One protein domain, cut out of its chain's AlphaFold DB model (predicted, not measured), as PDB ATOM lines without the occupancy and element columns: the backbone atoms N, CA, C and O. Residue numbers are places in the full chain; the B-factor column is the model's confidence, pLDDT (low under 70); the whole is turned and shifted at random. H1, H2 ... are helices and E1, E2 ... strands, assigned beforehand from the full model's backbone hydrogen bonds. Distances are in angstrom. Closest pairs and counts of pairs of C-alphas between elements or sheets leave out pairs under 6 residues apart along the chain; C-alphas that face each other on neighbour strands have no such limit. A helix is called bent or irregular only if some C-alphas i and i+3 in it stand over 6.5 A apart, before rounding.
ATOM      1  N   THR A   5      12.012  13.241 -10.749       86.50
ATOM      2  CA  THR A   5      12.527  14.081  -9.660       86.50
ATOM      3  C   THR A   5      11.415  14.499  -8.699       86.50
ATOM      4  O   THR A   5      11.530  14.292  -7.492       86.50
ATOM      5  N   CYS A   6      10.290  15.004  -9.224       88.44
ATOM      6  CA  CYS A   6       9.117  15.352  -8.417       88.44
ATOM      7  C   CYS A   6       8.587  14.148  -7.633       88.44
ATOM      8  O   CYS A   6       8.241  14.265  -6.459       88.44
ATOM      9  N   HIS A   7       8.521  12.980  -8.272       87.50
ATOM     10  CA  HIS A   7       8.035  11.765  -7.632       87.50
ATOM     11  C   HIS A   7       8.969  11.291  -6.506       87.50
ATOM     12  O   HIS A   7       8.493  10.965  -5.417       87.50
ATOM     13  N   ARG A   8      10.293  11.299  -6.719       83.12
ATOM     14  CA  ARG A   8      11.292  10.937  -5.691       83.12
ATOM     15  C   ARG A   8      11.267  11.888  -4.498       83.12
ATOM     16  O   ARG A   8      11.314  11.432  -3.354       83.12
ATOM     17  N   MET A   9      11.132  13.185  -4.763       82.81
ATOM     18  CA  MET A   9      11.009  14.222  -3.740       82.81
ATOM     19  C   MET A   9       9.789  13.989  -2.841       82.81
ATOM     20  O   MET A   9       9.914  13.942  -1.619       82.81
ATOM     21  N   LEU A  10       8.618  13.750  -3.440       82.25
ATOM     22  CA  LEU A  10       7.379  13.505  -2.693       82.25
ATOM     23  C   LEU A  10       7.358  12.168  -1.938       82.25
ATOM     24  O   LEU A  10       6.568  12.008  -1.014       82.25
ATOM     25  N   ARG A  11       8.212  11.204  -2.308       78.06
ATOM     26  CA  ARG A  11       8.351   9.913  -1.608       78.06
ATOM     27  C   ARG A  11       9.485   9.888  -0.584       78.06
ATOM     28  O   ARG A  11       9.812   8.815  -0.090       78.06
ATOM     29  N   HIS A  12      10.067  11.044  -0.259       67.75
ATOM     30  CA  HIS A  12      11.169  11.180   0.701       67.75
ATOM     31  C   HIS A  12      12.439  10.386   0.334       67.75
ATOM     32  O   HIS A  12      13.230  10.060   1.214       67.75
ATOM     33  N   GLN A  13      12.659  10.069  -0.946       57.72
ATOM     34  CA  GLN A  13      13.804   9.246  -1.368       57.72
ATOM     35  C   GLN A  13      15.081  10.050  -1.653       57.72
ATOM     36  O   GLN A  13      16.126   9.452  -1.882       57.72
ATOM     37  N   ALA A  14      15.014  11.384  -1.666       54.16
ATOM     38  CA  ALA A  14      16.101  12.219  -2.179       54.16
ATOM     39  C   ALA A  14      16.263  13.562  -1.442       54.16
ATOM     40  O   ALA A  14      16.394  14.575  -2.101       54.16
ATOM     41  N   GLY A  15      16.202  13.618  -0.107       56.28
ATOM     42  CA  GLY A  15      16.317  14.891   0.628       56.28
ATOM     43  C   GLY A  15      17.418  14.881   1.683       56.28
ATOM     44  O   GLY A  15      17.522  13.923   2.452       56.28
ATOM     45  N   LEU A  16      18.205  15.955   1.759       58.12
ATOM     46  CA  LEU A  16      19.106  16.189   2.891       58.12
ATOM     47  C   LEU A  16      18.288  16.724   4.073       58.12
ATOM     48  O   LEU A  16      17.495  17.652   3.921       58.12
ATOM     49  N   ARG A  17      18.452  16.113   5.253       59.69
ATOM     50  CA  ARG A  17      17.762  16.516   6.486       59.69
ATOM     51  C   ARG A  17      18.660  17.457   7.278       59.69
ATOM     52  O   ARG A  17      19.620  17.005   7.897       59.69
ATOM     53  N   GLU A  18      18.333  18.743   7.290       49.38
ATOM     54  CA  GLU A  18      19.130  19.746   7.994       49.38
ATOM     55  C   GLU A  18      18.487  20.116   9.343       49.38
ATOM     56  O   GLU A  18      17.431  20.735   9.413       49.38
ATOM     57  N   ASN A  19      19.152  19.741  10.442       47.75
ATOM     58  CA  ASN A  19      18.760  20.038  11.827       47.75
ATOM     59  C   ASN A  19      17.404  19.459  12.299       47.75
ATOM     60  O   ASN A  19      16.658  18.796  11.587       47.75
ATOM     61  N   ARG A  20      17.094  19.642  13.594       47.72
ATOM     62  CA  ARG A  20      15.897  19.090  14.276       47.72
ATOM     63  C   ARG A  20      14.552  19.563  13.685       47.72
ATOM     64  O   ARG A  20      13.508  19.095  14.137       47.72
ATOM     65  N   ARG A  21      14.562  20.478  12.709       53.03
ATOM     66  CA  ARG A  21      13.406  20.844  11.884       53.03
ATOM     67  C   ARG A  21      13.497  20.033  10.598       53.03
ATOM     68  O   ARG A  21      14.508  20.073   9.921       53.03
ATOM     69  N   VAL A  22      12.477  19.236  10.306       55.78
ATOM     70  CA  VAL A  22      12.461  18.348   9.134       55.78
ATOM     71  C   VAL A  22      12.165  19.183   7.885       55.78
ATOM     72  O   VAL A  22      11.075  19.103   7.334       55.78
ATOM     73  N   GLU A  23      13.105  20.036   7.494       62.94
ATOM     74  CA  GLU A  23      13.107  20.688   6.189       62.94
ATOM     75  C   GLU A  23      13.980  19.826   5.281       62.94
ATOM     76  O   GLU A  23      15.192  19.720   5.471       62.94
ATOM     77  N   LEU A  24      13.334  19.109   4.363       68.88
ATOM     78  CA  LEU A  24      14.040  18.326   3.356       68.88
ATOM     79  C   LEU A  24      14.313  19.233   2.165       68.88
ATOM     80  O   LEU A  24      13.359  19.766   1.596       68.88
ATOM     81  N   ARG A  25      15.587  19.388   1.802       76.44
ATOM     82  CA  ARG A  25      16.016  20.142   0.619       76.44
ATOM     83  C   ARG A  25      16.356  19.209  -0.537       76.44
ATOM     84  O   ARG A  25      16.964  18.160  -0.317       76.44
ATOM     85  N   PHE A  26      15.944  19.606  -1.737       79.75
ATOM     86  CA  PHE A  26      16.076  18.843  -2.974       79.75
ATOM     87  C   PHE A  26      16.543  19.756  -4.104       79.75
ATOM     88  O   PHE A  26      15.924  20.797  -4.331       79.75
ATOM     89  N   ASP A  27      17.540  19.319  -4.865       82.56
ATOM     90  CA  ASP A  27      17.885  19.943  -6.142       82.56
ATOM     91  C   ASP A  27      16.914  19.412  -7.200       82.56
ATOM     92  O   ASP A  27      16.794  18.198  -7.409       82.56
ATOM     93  N   HIS A  28      16.129  20.300  -7.811       82.38
ATOM     94  CA  HIS A  28      15.036  19.881  -8.683       82.38
ATOM     95  C   HIS A  28      15.454  19.821 -10.156       82.38
ATOM     96  O   HIS A  28      15.305  18.783 -10.803       82.38
ATOM     97  N   HIS A  29      15.973  20.929 -10.679       86.62
ATOM     98  CA  HIS A  29      16.521  21.034 -12.026       86.62
ATOM     99  C   HIS A  29      17.662  22.050 -12.011       86.62
ATOM    100  O   HIS A  29      17.468  23.158 -11.534       86.62
ATOM    101  N   GLU A  30      18.808  21.689 -12.584       87.62
ATOM    102  CA  GLU A  30      19.971  22.584 -12.715       87.62
ATOM    103  C   GLU A  30      19.954  23.392 -14.023       87.62
ATOM    104  O   GLU A  30      20.765  24.292 -14.226       87.62
ATOM    105  N   ARG A  31      19.057  23.047 -14.956       91.69
ATOM    106  CA  ARG A  31      18.967  23.663 -16.285       91.69
ATOM    107  C   ARG A  31      17.532  23.948 -16.699       91.69
ATOM    108  O   ARG A  31      16.636  23.123 -16.501       91.69
ATOM    109  N   THR A  32      17.343  25.092 -17.347       91.75
ATOM    110  CA  THR A  32      16.070  25.528 -17.952       91.75
ATOM    111  C   THR A  32      15.545  24.528 -18.981       91.75
ATOM    112  O   THR A  32      14.357  24.205 -18.964       91.75
ATOM    113  N   THR A  33      16.419  23.942 -19.807       93.56
ATOM    114  CA  THR A  33      16.036  22.893 -20.769       93.56
ATOM    115  C   THR A  33      15.417  21.669 -20.104       93.56
ATOM    116  O   THR A  33      14.393  21.175 -20.576       93.56
ATOM    117  N   ALA A  34      15.990  21.197 -18.993       92.12
ATOM    118  CA  ALA A  34      15.468  20.050 -18.251       92.12
ATOM    119  C   ALA A  34      14.093  20.351 -17.630       92.12
ATOM    120  O   ALA A  34      13.194  19.508 -17.671       92.12
ATOM    121  N   LEU A  35      13.909  21.567 -17.101       93.19
ATOM    122  CA  LEU A  35      12.620  22.024 -16.585       93.19
ATOM    123  C   LEU A  35      11.560  22.092 -17.696       93.19
ATOM    124  O   LEU A  35      10.443  21.607 -17.500       93.19
ATOM    125  N   ARG A  36      11.913  22.659 -18.858       94.19
ATOM    126  CA  ARG A  36      11.033  22.754 -20.032       94.19
ATOM    127  C   ARG A  36      10.623  21.372 -20.530       94.19
ATOM    128  O   ARG A  36       9.435  21.095 -20.616       94.19
ATOM    129  N   GLN A  37      11.579  20.462 -20.717       93.81
ATOM    130  CA  GLN A  37      11.286  19.081 -21.116       93.81
ATOM    131  C   GLN A  37      10.341  18.385 -20.129       93.81
ATOM    132  O   GLN A  37       9.383  17.734 -20.536       93.81
ATOM    133  N   ALA A  38      10.558  18.540 -18.820       93.56
ATOM    134  CA  ALA A  38       9.657  17.972 -17.819       93.56
ATOM    135  C   ALA A  38       8.247  18.589 -17.880       93.56
ATOM    136  O   ALA A  38       7.255  17.887 -17.650       93.56
ATOM    137  N   ALA A  39       8.143  19.886 -18.182       94.31
ATOM    138  CA  ALA A  39       6.869  20.561 -18.396       94.31
ATOM    139  C   ALA A  39       6.152  20.055 -19.660       94.31
ATOM    140  O   ALA A  39       4.951  19.787 -19.580       94.31
ATOM    141  N   ASP A  40       6.878  19.852 -20.761       93.75
ATOM    142  CA  ASP A  40       6.360  19.332 -22.036       93.75
ATOM    143  C   ASP A  40       5.881  17.880 -21.911       93.75
ATOM    144  O   ASP A  40       4.847  17.501 -22.458       93.75
ATOM    145  N   LEU A  41       6.567  17.078 -21.090       93.75
ATOM    146  CA  LEU A  41       6.146  15.723 -20.710       93.75
ATOM    147  C   LEU A  41       4.929  15.706 -19.759       93.75
ATOM    148  O   LEU A  41       4.450  14.641 -19.361       93.75
ATOM    149  N   GLY A  42       4.405  16.875 -19.370       93.69
ATOM    150  CA  GLY A  42       3.176  17.003 -18.588       93.69
ATOM    151  C   GLY A  42       3.358  16.844 -17.075       93.69
ATOM    152  O   GLY A  42       2.421  16.413 -16.378       93.69
ATOM    153  N   CYS A  43       4.543  17.168 -16.542       95.31
ATOM    154  CA  CYS A  43       4.755  17.263 -15.100       95.31
ATOM    155  C   CYS A  43       4.037  18.493 -14.526       95.31
ATOM    156  O   CYS A  43       4.462  19.623 -14.739       95.31
ATOM    157  N   SER A  44       2.983  18.295 -13.730       93.12
ATOM    158  CA  SER A  44       2.137  19.405 -13.259       93.12
ATOM    159  C   SER A  44       2.877  20.444 -12.410       93.12
ATOM    160  O   SER A  44       2.531  21.624 -12.451       93.12
ATOM    161  N   ILE A  45       3.879  20.009 -11.638       92.69
ATOM    162  CA  ILE A  45       4.719  20.892 -10.821       92.69
ATOM    163  C   ILE A  45       5.649  21.695 -11.736       92.69
ATOM    164  O   ILE A  45       5.587  22.922 -11.725       92.69
ATOM    165  N   CYS A  46       6.420  21.028 -12.601       94.25
ATOM    166  CA  CYS A  46       7.345  21.692 -13.524       94.25
ATOM    167  C   CYS A  46       6.614  22.648 -14.477       94.25
ATOM    168  O   CYS A  46       7.048  23.781 -14.630       94.25
ATOM    169  N   SER A  47       5.450  22.278 -15.027       95.44
ATOM    170  CA  SER A  47       4.646  23.182 -15.866       95.44
ATOM    171  C   SER A  47       4.127  24.403 -15.098       95.44
ATOM    172  O   SER A  47       3.856  25.454 -15.677       95.44
ATOM    173  N   ALA A  48       3.900  24.287 -13.788       94.44
ATOM    174  CA  ALA A  48       3.518  25.424 -12.957       94.44
ATOM    175  C   ALA A  48       4.716  26.334 -12.638       94.44
ATOM    176  O   ALA A  48       4.520  27.546 -12.539       94.44
ATOM    177  N   LEU A  49       5.916  25.768 -12.497       93.50
ATOM    178  CA  LEU A  49       7.162  26.508 -12.296       93.50
ATOM    179  C   LEU A  49       7.617  27.207 -13.582       93.50
ATOM    180  O   LEU A  49       7.867  28.403 -13.542       93.50
ATOM    181  N   ALA A  50       7.602  26.523 -14.727       93.88
ATOM    182  CA  ALA A  50       7.920  27.103 -16.034       93.88
ATOM    183  C   ALA A  50       7.058  28.346 -16.326       93.88
ATOM    184  O   ALA A  50       7.576  29.439 -16.521       93.88
ATOM    185  N   ARG A  51       5.731  28.225 -16.179       93.69
ATOM    186  CA  ARG A  51       4.807  29.366 -16.324       93.69
ATOM    187  C   ARG A  51       5.033  30.488 -15.312       93.69
ATOM    188  O   ARG A  51       4.568  31.601 -15.536       93.69
ATOM    189  N   GLN A  52       5.618  30.194 -14.153       91.88
ATOM    190  CA  GLN A  52       5.957  31.223 -13.172       91.88
ATOM    191  C   GLN A  52       7.225  31.966 -13.606       91.88
ATOM    192  O   GLN A  52       7.212  33.191 -13.624       91.88
ATOM    193  N   LEU A  53       8.255  31.238 -14.041       90.31
ATOM    194  CA  LEU A  53       9.497  31.803 -14.570       90.31
ATOM    195  C   LEU A  53       9.248  32.704 -15.785       90.31
ATOM    196  O   LEU A  53       9.725  33.834 -15.813       90.31
ATOM    197  N   GLU A  54       8.409  32.272 -16.727       91.12
ATOM    198  CA  GLU A  54       8.025  33.090 -17.888       91.12
ATOM    199  C   GLU A  54       7.415  34.443 -17.476       91.12
ATOM    200  O   GLU A  54       7.700  35.477 -18.081       91.12
ATOM    201  N   ARG A  55       6.596  34.471 -16.412       90.19
ATOM    202  CA  ARG A  55       6.008  35.721 -15.885       90.19
ATOM    203  C   ARG A  55       7.029  36.609 -15.192       90.19
ATOM    204  O   ARG A  55       6.838  37.819 -15.147       90.19
ATOM    205  N   GLU A  56       8.073  36.012 -14.637       87.50
ATOM    206  CA  GLU A  56       9.194  36.712 -14.011       87.50
ATOM    207  C   GLU A  56      10.252  37.138 -15.042       87.50
ATOM    208  O   GLU A  56      11.333  37.587 -14.667       87.50
ATOM    209  N   HIS A  57       9.920  37.059 -16.337       86.06
ATOM    210  CA  HIS A  57      10.793  37.401 -17.460       86.06
ATOM    211  C   HIS A  57      12.060  36.536 -17.544       86.06
ATOM    212  O   HIS A  57      13.071  36.969 -18.099       86.06
ATOM    213  N   PHE A  58      12.002  35.306 -17.028       86.00
ATOM    214  CA  PHE A  58      13.010  34.295 -17.321       86.00
ATOM    215  C   PHE A  58      12.739  33.686 -18.693       86.00
ATOM    216  O   PHE A  58      11.676  33.110 -18.931       86.00
ATOM    217  N   ASP A  59      13.718  33.808 -19.586       86.50
ATOM    218  CA  ASP A  59      13.687  33.144 -20.882       86.50
ATOM    219  C   ASP A  59      14.023  31.658 -20.704       86.50
ATOM    220  O   ASP A  59      15.115  31.311 -20.251       86.50
ATOM    221  N   LEU A  60      13.056  30.791 -21.009       86.62
ATOM    222  CA  LEU A  60      13.210  29.336 -20.958       86.62
ATOM    223  C   LEU A  60      13.701  28.749 -22.289       86.62
ATOM    224  O   LEU A  60      13.993  27.551 -22.348       86.62
ATOM    225  N   GLU A  61      13.778  29.561 -23.348       89.38
ATOM    226  CA  GLU A  61      14.276  29.131 -24.655       89.38
ATOM    227  C   GLU A  61      15.807  29.076 -24.700       89.38
ATOM    228  O   GLU A  61      16.368  28.223 -25.392       89.38
ATOM    229  N   ASP A  62      16.475  29.931 -23.921       90.25
ATOM    230  CA  ASP A  62      17.927  29.931 -23.737       90.25
ATOM    231  C   ASP A  62      18.337  28.935 -22.636       90.25
ATOM    232  O   ASP A  62      17.896  29.053 -21.488       90.25
ATOM    233  N   ASP A  63      19.194  27.955 -22.961       91.81
ATOM    234  CA  ASP A  63      19.643  26.952 -21.986       91.81
ATOM    235  C   ASP A  63      20.590  27.573 -20.961       91.81
ATOM    236  O   ASP A  63      21.806  27.658 -21.140       91.81
ATOM    237  N   ARG A  64      20.003  27.999 -19.850       90.25
ATOM    238  CA  ARG A  64      20.710  28.561 -18.706       90.25
ATOM    239  C   ARG A  64      20.721  27.616 -17.521       90.25
ATOM    240  O   ARG A  64      19.762  26.872 -17.292       90.25
ATOM    241  N   TYR A  65      21.807  27.709 -16.756       89.88
ATOM    242  CA  TYR A  65      21.870  27.135 -15.420       89.88
ATOM    243  C   TYR A  65      20.865  27.848 -14.511       89.88
ATOM    244  O   TYR A  65      20.786  29.078 -14.530       89.88
ATOM    245  N   ILE A  66      20.113  27.073 -13.737       89.75
ATOM    246  CA  ILE A  66      19.174  27.558 -12.724       89.75
ATOM    247  C   ILE A  66      19.390  26.757 -11.444       89.75
ATOM    248  O   ILE A  66      19.376  25.532 -11.483       89.75
ATOM    249  N   ASP A  67      19.571  27.427 -10.308       87.62
ATOM    250  CA  ASP A  67      19.595  26.750  -9.009       87.62
ATOM    251  C   ASP A  67      18.166  26.660  -8.469       87.62
ATOM    252  O   ASP A  67      17.711  27.501  -7.687       87.62
ATOM    253  N   LEU A  68      17.411  25.684  -8.983       89.81
ATOM    254  CA  LEU A  68      16.035  25.445  -8.570       89.81
ATOM    255  C   LEU A  68      15.983  24.395  -7.461       89.81
ATOM    256  O   LEU A  68      16.020  23.186  -7.713       89.81
ATOM    257  N   GLN A  69      15.803  24.876  -6.239       90.25
ATOM    258  CA  GLN A  69      15.692  24.066  -5.036       90.25
ATOM    259  C   GLN A  69      14.233  23.890  -4.632       90.25
ATOM    260  O   GLN A  69      13.382  24.750  -4.870       90.25
ATOM    261  N   ALA A  70      13.944  22.780  -3.967       89.31
ATOM    262  CA  ALA A  70      12.671  22.544  -3.312       89.31
ATOM    263  C   ALA A  70      12.887  22.235  -1.830       89.31
ATOM    264  O   ALA A  70      13.825  21.532  -1.460       89.31
ATOM    265  N   ALA A  71      11.998  22.743  -0.987       86.75
ATOM    266  CA  ALA A  71      11.951  22.499   0.440       86.75
ATOM    267  C   ALA A  71      10.582  21.921   0.802       86.75
ATOM    268  O   ALA A  71       9.548  22.509   0.494       86.75
ATOM    269  N   LEU A  72      10.561  20.755   1.445       83.94
ATOM    270  CA  LEU A  72       9.331  20.159   1.964       83.94
ATOM    271  C   LEU A  72       9.281  20.344   3.480       83.94
ATOM    272  O   LEU A  72      10.163  19.849   4.186       83.94
ATOM    273  N   ALA A  73       8.234  21.003   3.976       79.44
ATOM    274  CA  ALA A  73       8.015  21.241   5.398       79.44
ATOM    275  C   ALA A  73       6.597  20.838   5.830       79.44
ATOM    276  O   ALA A  73       5.635  20.898   5.066       79.44
ATOM    277  N   SER A  74       6.440  20.409   7.083       74.69
ATOM    278  CA  SER A  74       5.114  20.193   7.672       74.69
ATOM    279  C   SER A  74       4.504  21.533   8.078       74.69
ATOM    280  O   SER A  74       5.116  22.265   8.862       74.69
ATOM    281  N   ILE A  75       3.286  21.832   7.627       73.56
ATOM    282  CA  ILE A  75       2.566  23.030   8.065       73.56
ATOM    283  C   ILE A  75       1.946  22.731   9.429       73.56
ATOM    284  O   ILE A  75       1.124  21.827   9.569       73.56
ATOM    285  N   CYS A  76       2.329  23.509  10.438       60.16
ATOM    286  CA  CYS A  76       1.682  23.505  11.743       60.16
ATOM    287  C   CYS A  76       1.088  24.882  12.021       60.16
ATOM    288  O   CYS A  76       1.823  25.857  12.158       60.16
ATOM    289  N   GLY A  77      -0.235  24.961  12.136       57.94
ATOM    290  CA  GLY A  77      -0.932  26.187  12.508       57.94
ATOM    291  C   GLY A  77      -2.354  25.893  12.967       57.94
ATOM    292  O   GLY A  77      -2.974  24.956  12.480       57.94
ATOM    293  N   SER A  78      -2.879  26.716  13.875       54.09
ATOM    294  CA  SER A  78      -4.208  26.565  14.493       54.09
ATOM    295  C   SER A  78      -5.385  26.609  13.506       54.09
ATOM    296  O   SER A  78      -6.483  26.187  13.851       54.09
ATOM    297  N   GLY A  79      -5.170  27.096  12.279       56.69
ATOM    298  CA  GLY A  79      -6.186  27.131  11.217       56.69
ATOM    299  C   GLY A  79      -6.067  26.024  10.165       56.69
ATOM    300  O   GLY A  79      -6.947  25.892   9.317       56.69
ATOM    301  N   TRP A  80      -4.989  25.238  10.183       56.22
ATOM    302  CA  TRP A  80      -4.741  24.186   9.198       56.22
ATOM    303  C   TRP A  80      -4.872  22.854   9.919       56.22
ATOM    304  O   TRP A  80      -4.125  22.588  10.858       56.22
ATOM    305  N   LYS A  81      -5.832  22.019   9.497       55.88
ATOM    306  CA  LYS A  81      -5.977  20.664  10.046       55.88
ATOM    307  C   LYS A  81      -4.609  19.985  10.003       55.88
ATOM    308  O   LYS A  81      -3.938  20.042   8.973       55.88
ATOM    309  N   SER A  82      -4.186  19.398  11.116       60.31
ATOM    310  CA  SER A  82      -2.916  18.683  11.206       60.31
ATOM    311  C   SER A  82      -2.757  17.726  10.015       60.31
ATOM    312  O   SER A  82      -3.691  17.022   9.626       60.31
ATOM    313  N   GLY A  83      -1.583  17.760   9.379       67.12
ATOM    314  CA  GLY A  83      -1.252  16.863   8.270       67.12
ATOM    315  C   GLY A  83      -1.179  17.488   6.876       67.12
ATOM    316  O   GLY A  83      -1.122  16.728   5.921       67.12
ATOM    317  N   TYR A  84      -1.149  18.812   6.707       77.38
ATOM    318  CA  TYR A  84      -0.741  19.413   5.425       77.38
ATOM    319  C   TYR A  84       0.774  19.647   5.380       77.38
ATOM    320  O   TYR A  84       1.412  19.910   6.400       77.38
ATOM    321  N   TYR A  85       1.336  19.586   4.177       80.81
ATOM    322  CA  TYR A  85       2.746  19.872   3.918       80.81
ATOM    323  C   TYR A  85       2.861  21.061   2.964       80.81
ATOM    324  O   TYR A  85       2.053  21.184   2.042       80.81
ATOM    325  N   SER A  86       3.842  21.933   3.178       86.19
ATOM    326  CA  SER A  86       4.251  22.927   2.193       86.19
ATOM    327  C   SER A  86       5.393  22.347   1.380       86.19
ATOM    328  O   SER A  86       6.310  21.729   1.920       86.19
ATOM    329  N   LEU A  87       5.298  22.512   0.070       89.50
ATOM    330  CA  LEU A  87       6.380  22.262  -0.857       89.50
ATOM    331  C   LEU A  87       6.750  23.591  -1.502       89.50
ATOM    332  O   LEU A  87       5.996  24.133  -2.312       89.50
ATOM    333  N   ASP A  88       7.903  24.093  -1.111       90.81
ATOM    334  CA  ASP A  88       8.359  25.445  -1.362       90.81
ATOM    335  C   ASP A  88       9.522  25.417  -2.343       90.81
ATOM    336  O   ASP A  88      10.516  24.740  -2.114       90.81
ATOM    337  N   PHE A  89       9.397  26.130  -3.455       91.19
ATOM    338  CA  PHE A  89      10.428  26.211  -4.479       91.19
ATOM    339  C   PHE A  89      11.186  27.522  -4.370       91.19
ATOM    340  O   PHE A  89      10.575  28.596  -4.303       91.19
ATOM    341  N   LEU A  90      12.511  27.416  -4.398       90.94
ATOM    342  CA  LEU A  90      13.434  28.536  -4.382       90.94
ATOM    343  C   LEU A  90      14.262  28.538  -5.665       90.94
ATOM    344  O   LEU A  90      14.778  27.499  -6.058       90.94
ATOM    345  N   LEU A  91      14.392  29.700  -6.294       89.81
ATOM    346  CA  LEU A  91      15.285  29.935  -7.422       89.81
ATOM    347  C   LEU A  91      16.417  30.848  -6.955       89.81
ATOM    348  O   LEU A  91      16.140  31.952  -6.481       89.81
ATOM    349  N   ASP A  92      17.666  30.393  -7.040       86.56
ATOM    350  CA  ASP A  92      18.845  31.139  -6.571       86.56
ATOM    351  C   ASP A  92      18.671  31.643  -5.118       86.56
ATOM    352  O   ASP A  92      18.950  32.797  -4.770       86.56
ATOM    353  N   GLY A  93      18.091  30.793  -4.263       83.31
ATOM    354  CA  GLY A  93      17.773  31.100  -2.865       83.31
ATOM    355  C   GLY A  93      16.575  32.036  -2.642       83.31
ATOM    356  O   GLY A  93      16.230  32.321  -1.491       83.31
ATOM    357  N   ARG A  94      15.902  32.509  -3.698       86.19
ATOM    358  CA  ARG A  94      14.691  33.339  -3.601       86.19
ATOM    359  C   ARG A  94      13.435  32.494  -3.694       86.19
ATOM    360  O   ARG A  94      13.292  31.674  -4.592       86.19
ATOM    361  N   TRP A  95      12.488  32.741  -2.796       85.00
ATOM    362  CA  TRP A  95      11.184  32.088  -2.828       85.00
ATOM    363  C   TRP A  95      10.429  32.418  -4.107       85.00
ATOM    364  O   TRP A  95      10.178  33.584  -4.399       85.00
ATOM    365  N   MET A  96      10.028  31.374  -4.822       89.12
ATOM    366  CA  MET A  96       9.322  31.496  -6.089       89.12
ATOM    367  C   MET A  96       7.879  31.013  -5.960       89.12
ATOM    368  O   MET A  96       6.944  31.703  -6.370       89.12
ATOM    369  N   ARG A  97       7.659  29.816  -5.401       91.06
ATOM    370  CA  ARG A  97       6.308  29.246  -5.350       91.06
ATOM    371  C   ARG A  97       6.120  28.206  -4.258       91.06
ATOM    372  O   ARG A  97       6.954  27.327  -4.096       91.06
ATOM    373  N   THR A  98       4.951  28.239  -3.626       90.38
ATOM    374  CA  THR A  98       4.512  27.243  -2.641       90.38
ATOM    375  C   THR A  98       3.366  26.401  -3.171       90.38
ATOM    376  O   THR A  98       2.393  26.920  -3.728       90.38
ATOM    377  N   PHE A  99       3.447  25.098  -2.932       88.75
ATOM    378  CA  PHE A  99       2.363  24.148  -3.127       88.75
ATOM    379  C   PHE A  99       1.930  23.594  -1.773       88.75
ATOM    380  O   PHE A  99       2.728  23.019  -1.039       88.75
ATOM    381  N   ALA A 100       0.646  23.735  -1.455       86.69
ATOM    382  CA  ALA A 100       0.054  23.057  -0.310       86.69
ATOM    383  C   ALA A 100      -0.314  21.624  -0.710       86.69
ATOM    384  O   ALA A 100      -1.124  21.401  -1.612       86.69
ATOM    385  N   LEU A 101       0.284  20.652  -0.035       84.31
ATOM    386  CA  LEU A 101       0.092  19.235  -0.283       84.31
ATOM    387  C   LEU A 101      -0.757  18.621   0.824       84.31
ATOM    388  O   LEU A 101      -0.532  18.850   2.014       84.31
ATOM    389  N   ARG A 102      -1.718  17.794   0.412       80.81
ATOM    390  CA  ARG A 102      -2.496  16.947   1.312       80.81
ATOM    391  C   ARG A 102      -2.043  15.490   1.148       80.81
ATOM    392  O   ARG A 102      -2.023  15.011   0.012       80.81
ATOM    393  N   PRO A 103      -1.735  14.768   2.239       72.31
ATOM    394  CA  PRO A 103      -1.513  13.332   2.218       72.31
ATOM    395  C   PRO A 103      -2.690  12.631   1.550       72.31
ATOM    396  O   PRO A 103      -3.850  12.906   1.872       72.31
ATOM    397  N   ARG A 104      -2.405  11.690   0.653       67.94
ATOM    398  CA  ARG A 104      -3.396  10.698   0.236       67.94
ATOM    399  C   ARG A 104      -3.199   9.449   1.097       67.94
ATOM    400  O   ARG A 104      -2.210   8.750   0.922       67.94
ATOM    401  N   GLY A 105      -4.141   9.195   2.008       57.91
ATOM    402  CA  GLY A 105      -4.185   8.007   2.872       57.91
ATOM    403  C   GLY A 105      -3.774   8.261   4.329       57.91
ATOM    404  O   GLY A 105      -2.948   9.125   4.608       57.91
ATOM    405  N   GLU A 106      -4.341   7.475   5.254       46.81
ATOM    406  CA  GLU A 106      -4.104   7.483   6.719       46.81
ATOM    407  C   GLU A 106      -2.636   7.268   7.148       46.81
ATOM    408  O   GLU A 106      -2.285   7.415   8.317       46.81
ATOM    409  N   TRP A 107      -1.745   6.972   6.205       46.12
ATOM    410  CA  TRP A 107      -0.389   6.480   6.448       46.12
ATOM    411  C   TRP A 107       0.617   7.578   6.839       46.12
ATOM    412  O   TRP A 107       1.790   7.286   7.047       46.12
ATOM    413  N   MET A 108       0.180   8.835   6.985       46.78
ATOM    414  CA  MET A 108       1.022   9.949   7.458       46.78
ATOM    415  C   MET A 108       0.662  10.469   8.858       46.78
ATOM    416  O   MET A 108       1.190  11.494   9.282       46.78
ATOM    417  N   LEU A 109      -0.153   9.744   9.634       47.28
ATOM    418  CA  LEU A 109      -0.351  10.064  11.058       47.28
ATOM    419  C   LEU A 109       0.931   9.877  11.902       47.28
ATOM    420  O   LEU A 109       1.035  10.430  12.993       47.28
ATOM    421  N   GLY A 110       1.947   9.169  11.391       44.38
ATOM    422  CA  GLY A 110       3.224   8.946  12.086       44.38
ATOM    423  C   GLY A 110       4.225  10.112  12.043       44.38
ATOM    424  O   GLY A 110       5.200  10.102  12.790       44.38
ATOM    425  N   LEU A 111       3.996  11.122  11.195       48.31
ATOM    426  CA  LEU A 111       4.844  12.320  11.073       48.31
ATOM    427  C   LEU A 111       4.146  13.584  11.585       48.31
ATOM    428  O   LEU A 111       4.607  14.695  11.315       48.31
ATOM    429  N   ALA A 112       3.058  13.430  12.349       48.19
ATOM    430  CA  ALA A 112       2.509  14.527  13.123       48.19
ATOM    431  C   ALA A 112       3.644  15.119  13.965       48.19
ATOM    432  O   ALA A 112       4.232  14.458  14.824       48.19
ATOM    433  N   CYS A 113       4.005  16.364  13.663       48.19
ATOM    434  CA  CYS A 113       4.976  17.115  14.431       48.19
ATOM    435  C   CYS A 113       4.592  16.989  15.914       48.19
ATOM    436  O   CYS A 113       3.525  17.456  16.310       48.19
ATOM    437  N   ARG A 114       5.431  16.338  16.739       51.31
ATOM    438  CA  ARG A 114       5.154  16.122  18.181       51.31
ATOM    439  C   ARG A 114       4.764  17.418  18.897       51.31
ATOM    440  O   ARG A 114       4.011  17.403  19.862       51.31
ATOM    441  N   ARG A 115       5.255  18.550  18.393       47.50
ATOM    442  CA  ARG A 115       4.961  19.895  18.889       47.50
ATOM    443  C   ARG A 115       3.518  20.345  18.614       47.50
ATOM    444  O   ARG A 115       2.987  21.128  19.385       47.50
ATOM    445  N   CYS A 116       2.889  19.838  17.558       46.84
ATOM    446  CA  CYS A 116       1.519  20.163  17.156       46.84
ATOM    447  C   CYS A 116       0.524  19.225  17.861       46.84
ATOM    448  O   CYS A 116      -0.484  19.698  18.368       46.84
ATOM    449  N   ALA A 117       0.893  17.954  18.075       49.72
ATOM    450  CA  ALA A 117       0.145  17.052  18.961       49.72
ATOM    451  C   ALA A 117       0.061  17.575  20.413       49.72
ATOM    452  O   ALA A 117      -0.979  17.468  21.053       49.72
ATOM    453  N   LEU A 118       1.134  18.191  20.926       51.34
ATOM    454  CA  LEU A 118       1.130  18.829  22.251       51.34
ATOM    455  C   LEU A 118       0.326  20.141  22.293       51.34
ATOM    456  O   LEU A 118      -0.260  20.451  23.326       51.34
ATOM    457  N   ALA A 119       0.287  20.909  21.198       50.81
ATOM    458  CA  ALA A 119      -0.502  22.140  21.122       50.81
ATOM    459  C   ALA A 119      -2.014  21.854  21.060       50.81
ATOM    460  O   ALA A 119      -2.784  22.527  21.741       50.81
TER     461      ALA A 119
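Overview. This is residues 5 to 119 of the 184 residues of an uncharacterized protein of Diplodia seriata (UniProt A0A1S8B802). A strongly twisted antiparallel sheet of five strands makes a long slab, with helices H1 and H3 packed over one face and H2 at one end of E2 and E3, beside H3. Past the opposite end of the sheet, the last printed residues, with the small helices H4 and H5, form an arm that adds to the length. The printed part has 115 residues, with five named helices and five named strands in the order H1 E1 E2 H2 H3 E3 E4 E5 H4 H5; the sheet's order is E1, E2, E3, E4, E5, and the class is mixed, helices and strands. The whole is compact, with a radius of gyration of the C-alphas of 15.5 A, yet elongated, spanning 50 by 27 by 27 A.

Arrangement. In the sheet, E3, residues 65 to 74, is the antiparallel neighbour of E2, residues 23 to 31, with N 26 and O 70 2.9 A apart, within hydrogen-bond range. E3 also pairs with E4, residues 85 to 91, through N 71 and O 88 at 2.7 A, and E4 pairs with E5, residues 94 to 101, through N 87 and O 99 at 2.8 A. E3, E4 and E5 form a meander, each strand the antiparallel neighbour of the one before. Edge strand E1, residues 16 to 18, forms a hairpin with E2, with N 16 and O 25 3.3 A apart. H1, residues 5 to 10, H2, residues 32 to 40, and H3, residues 44 to 55, form two layers with the sheet, helices on one face of it. H3, at a height over the sheet of 9.1 A, lies over E4, and its line and that of E4 stand at 43 degrees on the local plane, slantwise to the strands. H2 touches H3 at a steep tilt of 54 degrees, opposite ways; the closest C-alphas, of Ala 39 and Ser 47, are 4.3 A apart. H4, residues 106 to 111, and H5, residues 114 to 119, are not on the sheet and are apart from each other. Every O i to N i+4 pair is within hydrogen-bond range in H1, H2 and H5, against 7 of 8 in H3 and 0 of 2 in H4, which has 2 of 3 O i to N i+3 pairs within range.

Along the chain. H1 begins at C-alpha 5 (12.527, 14.081, -9.660). E3 is 29.4 A long, E2 23.4 A, E5 20.6 A, E4 19.7 A and H3 17.0 A. H4 is irregular: C-alphas 107 and 110 are 7.1 A apart. H5 ends at C-alpha 119 (-0.502, 22.140, 21.122).

Size, cuts and confidence. The C-alphas farthest apart, of Asp 62 and Leu 118, are 50.2 A apart. The printed part has no cut, and no link is long. The mean pLDDT of the printed part is 77.1; residues 12 to 24, 76 to 83 and 104 to 119 are under 70.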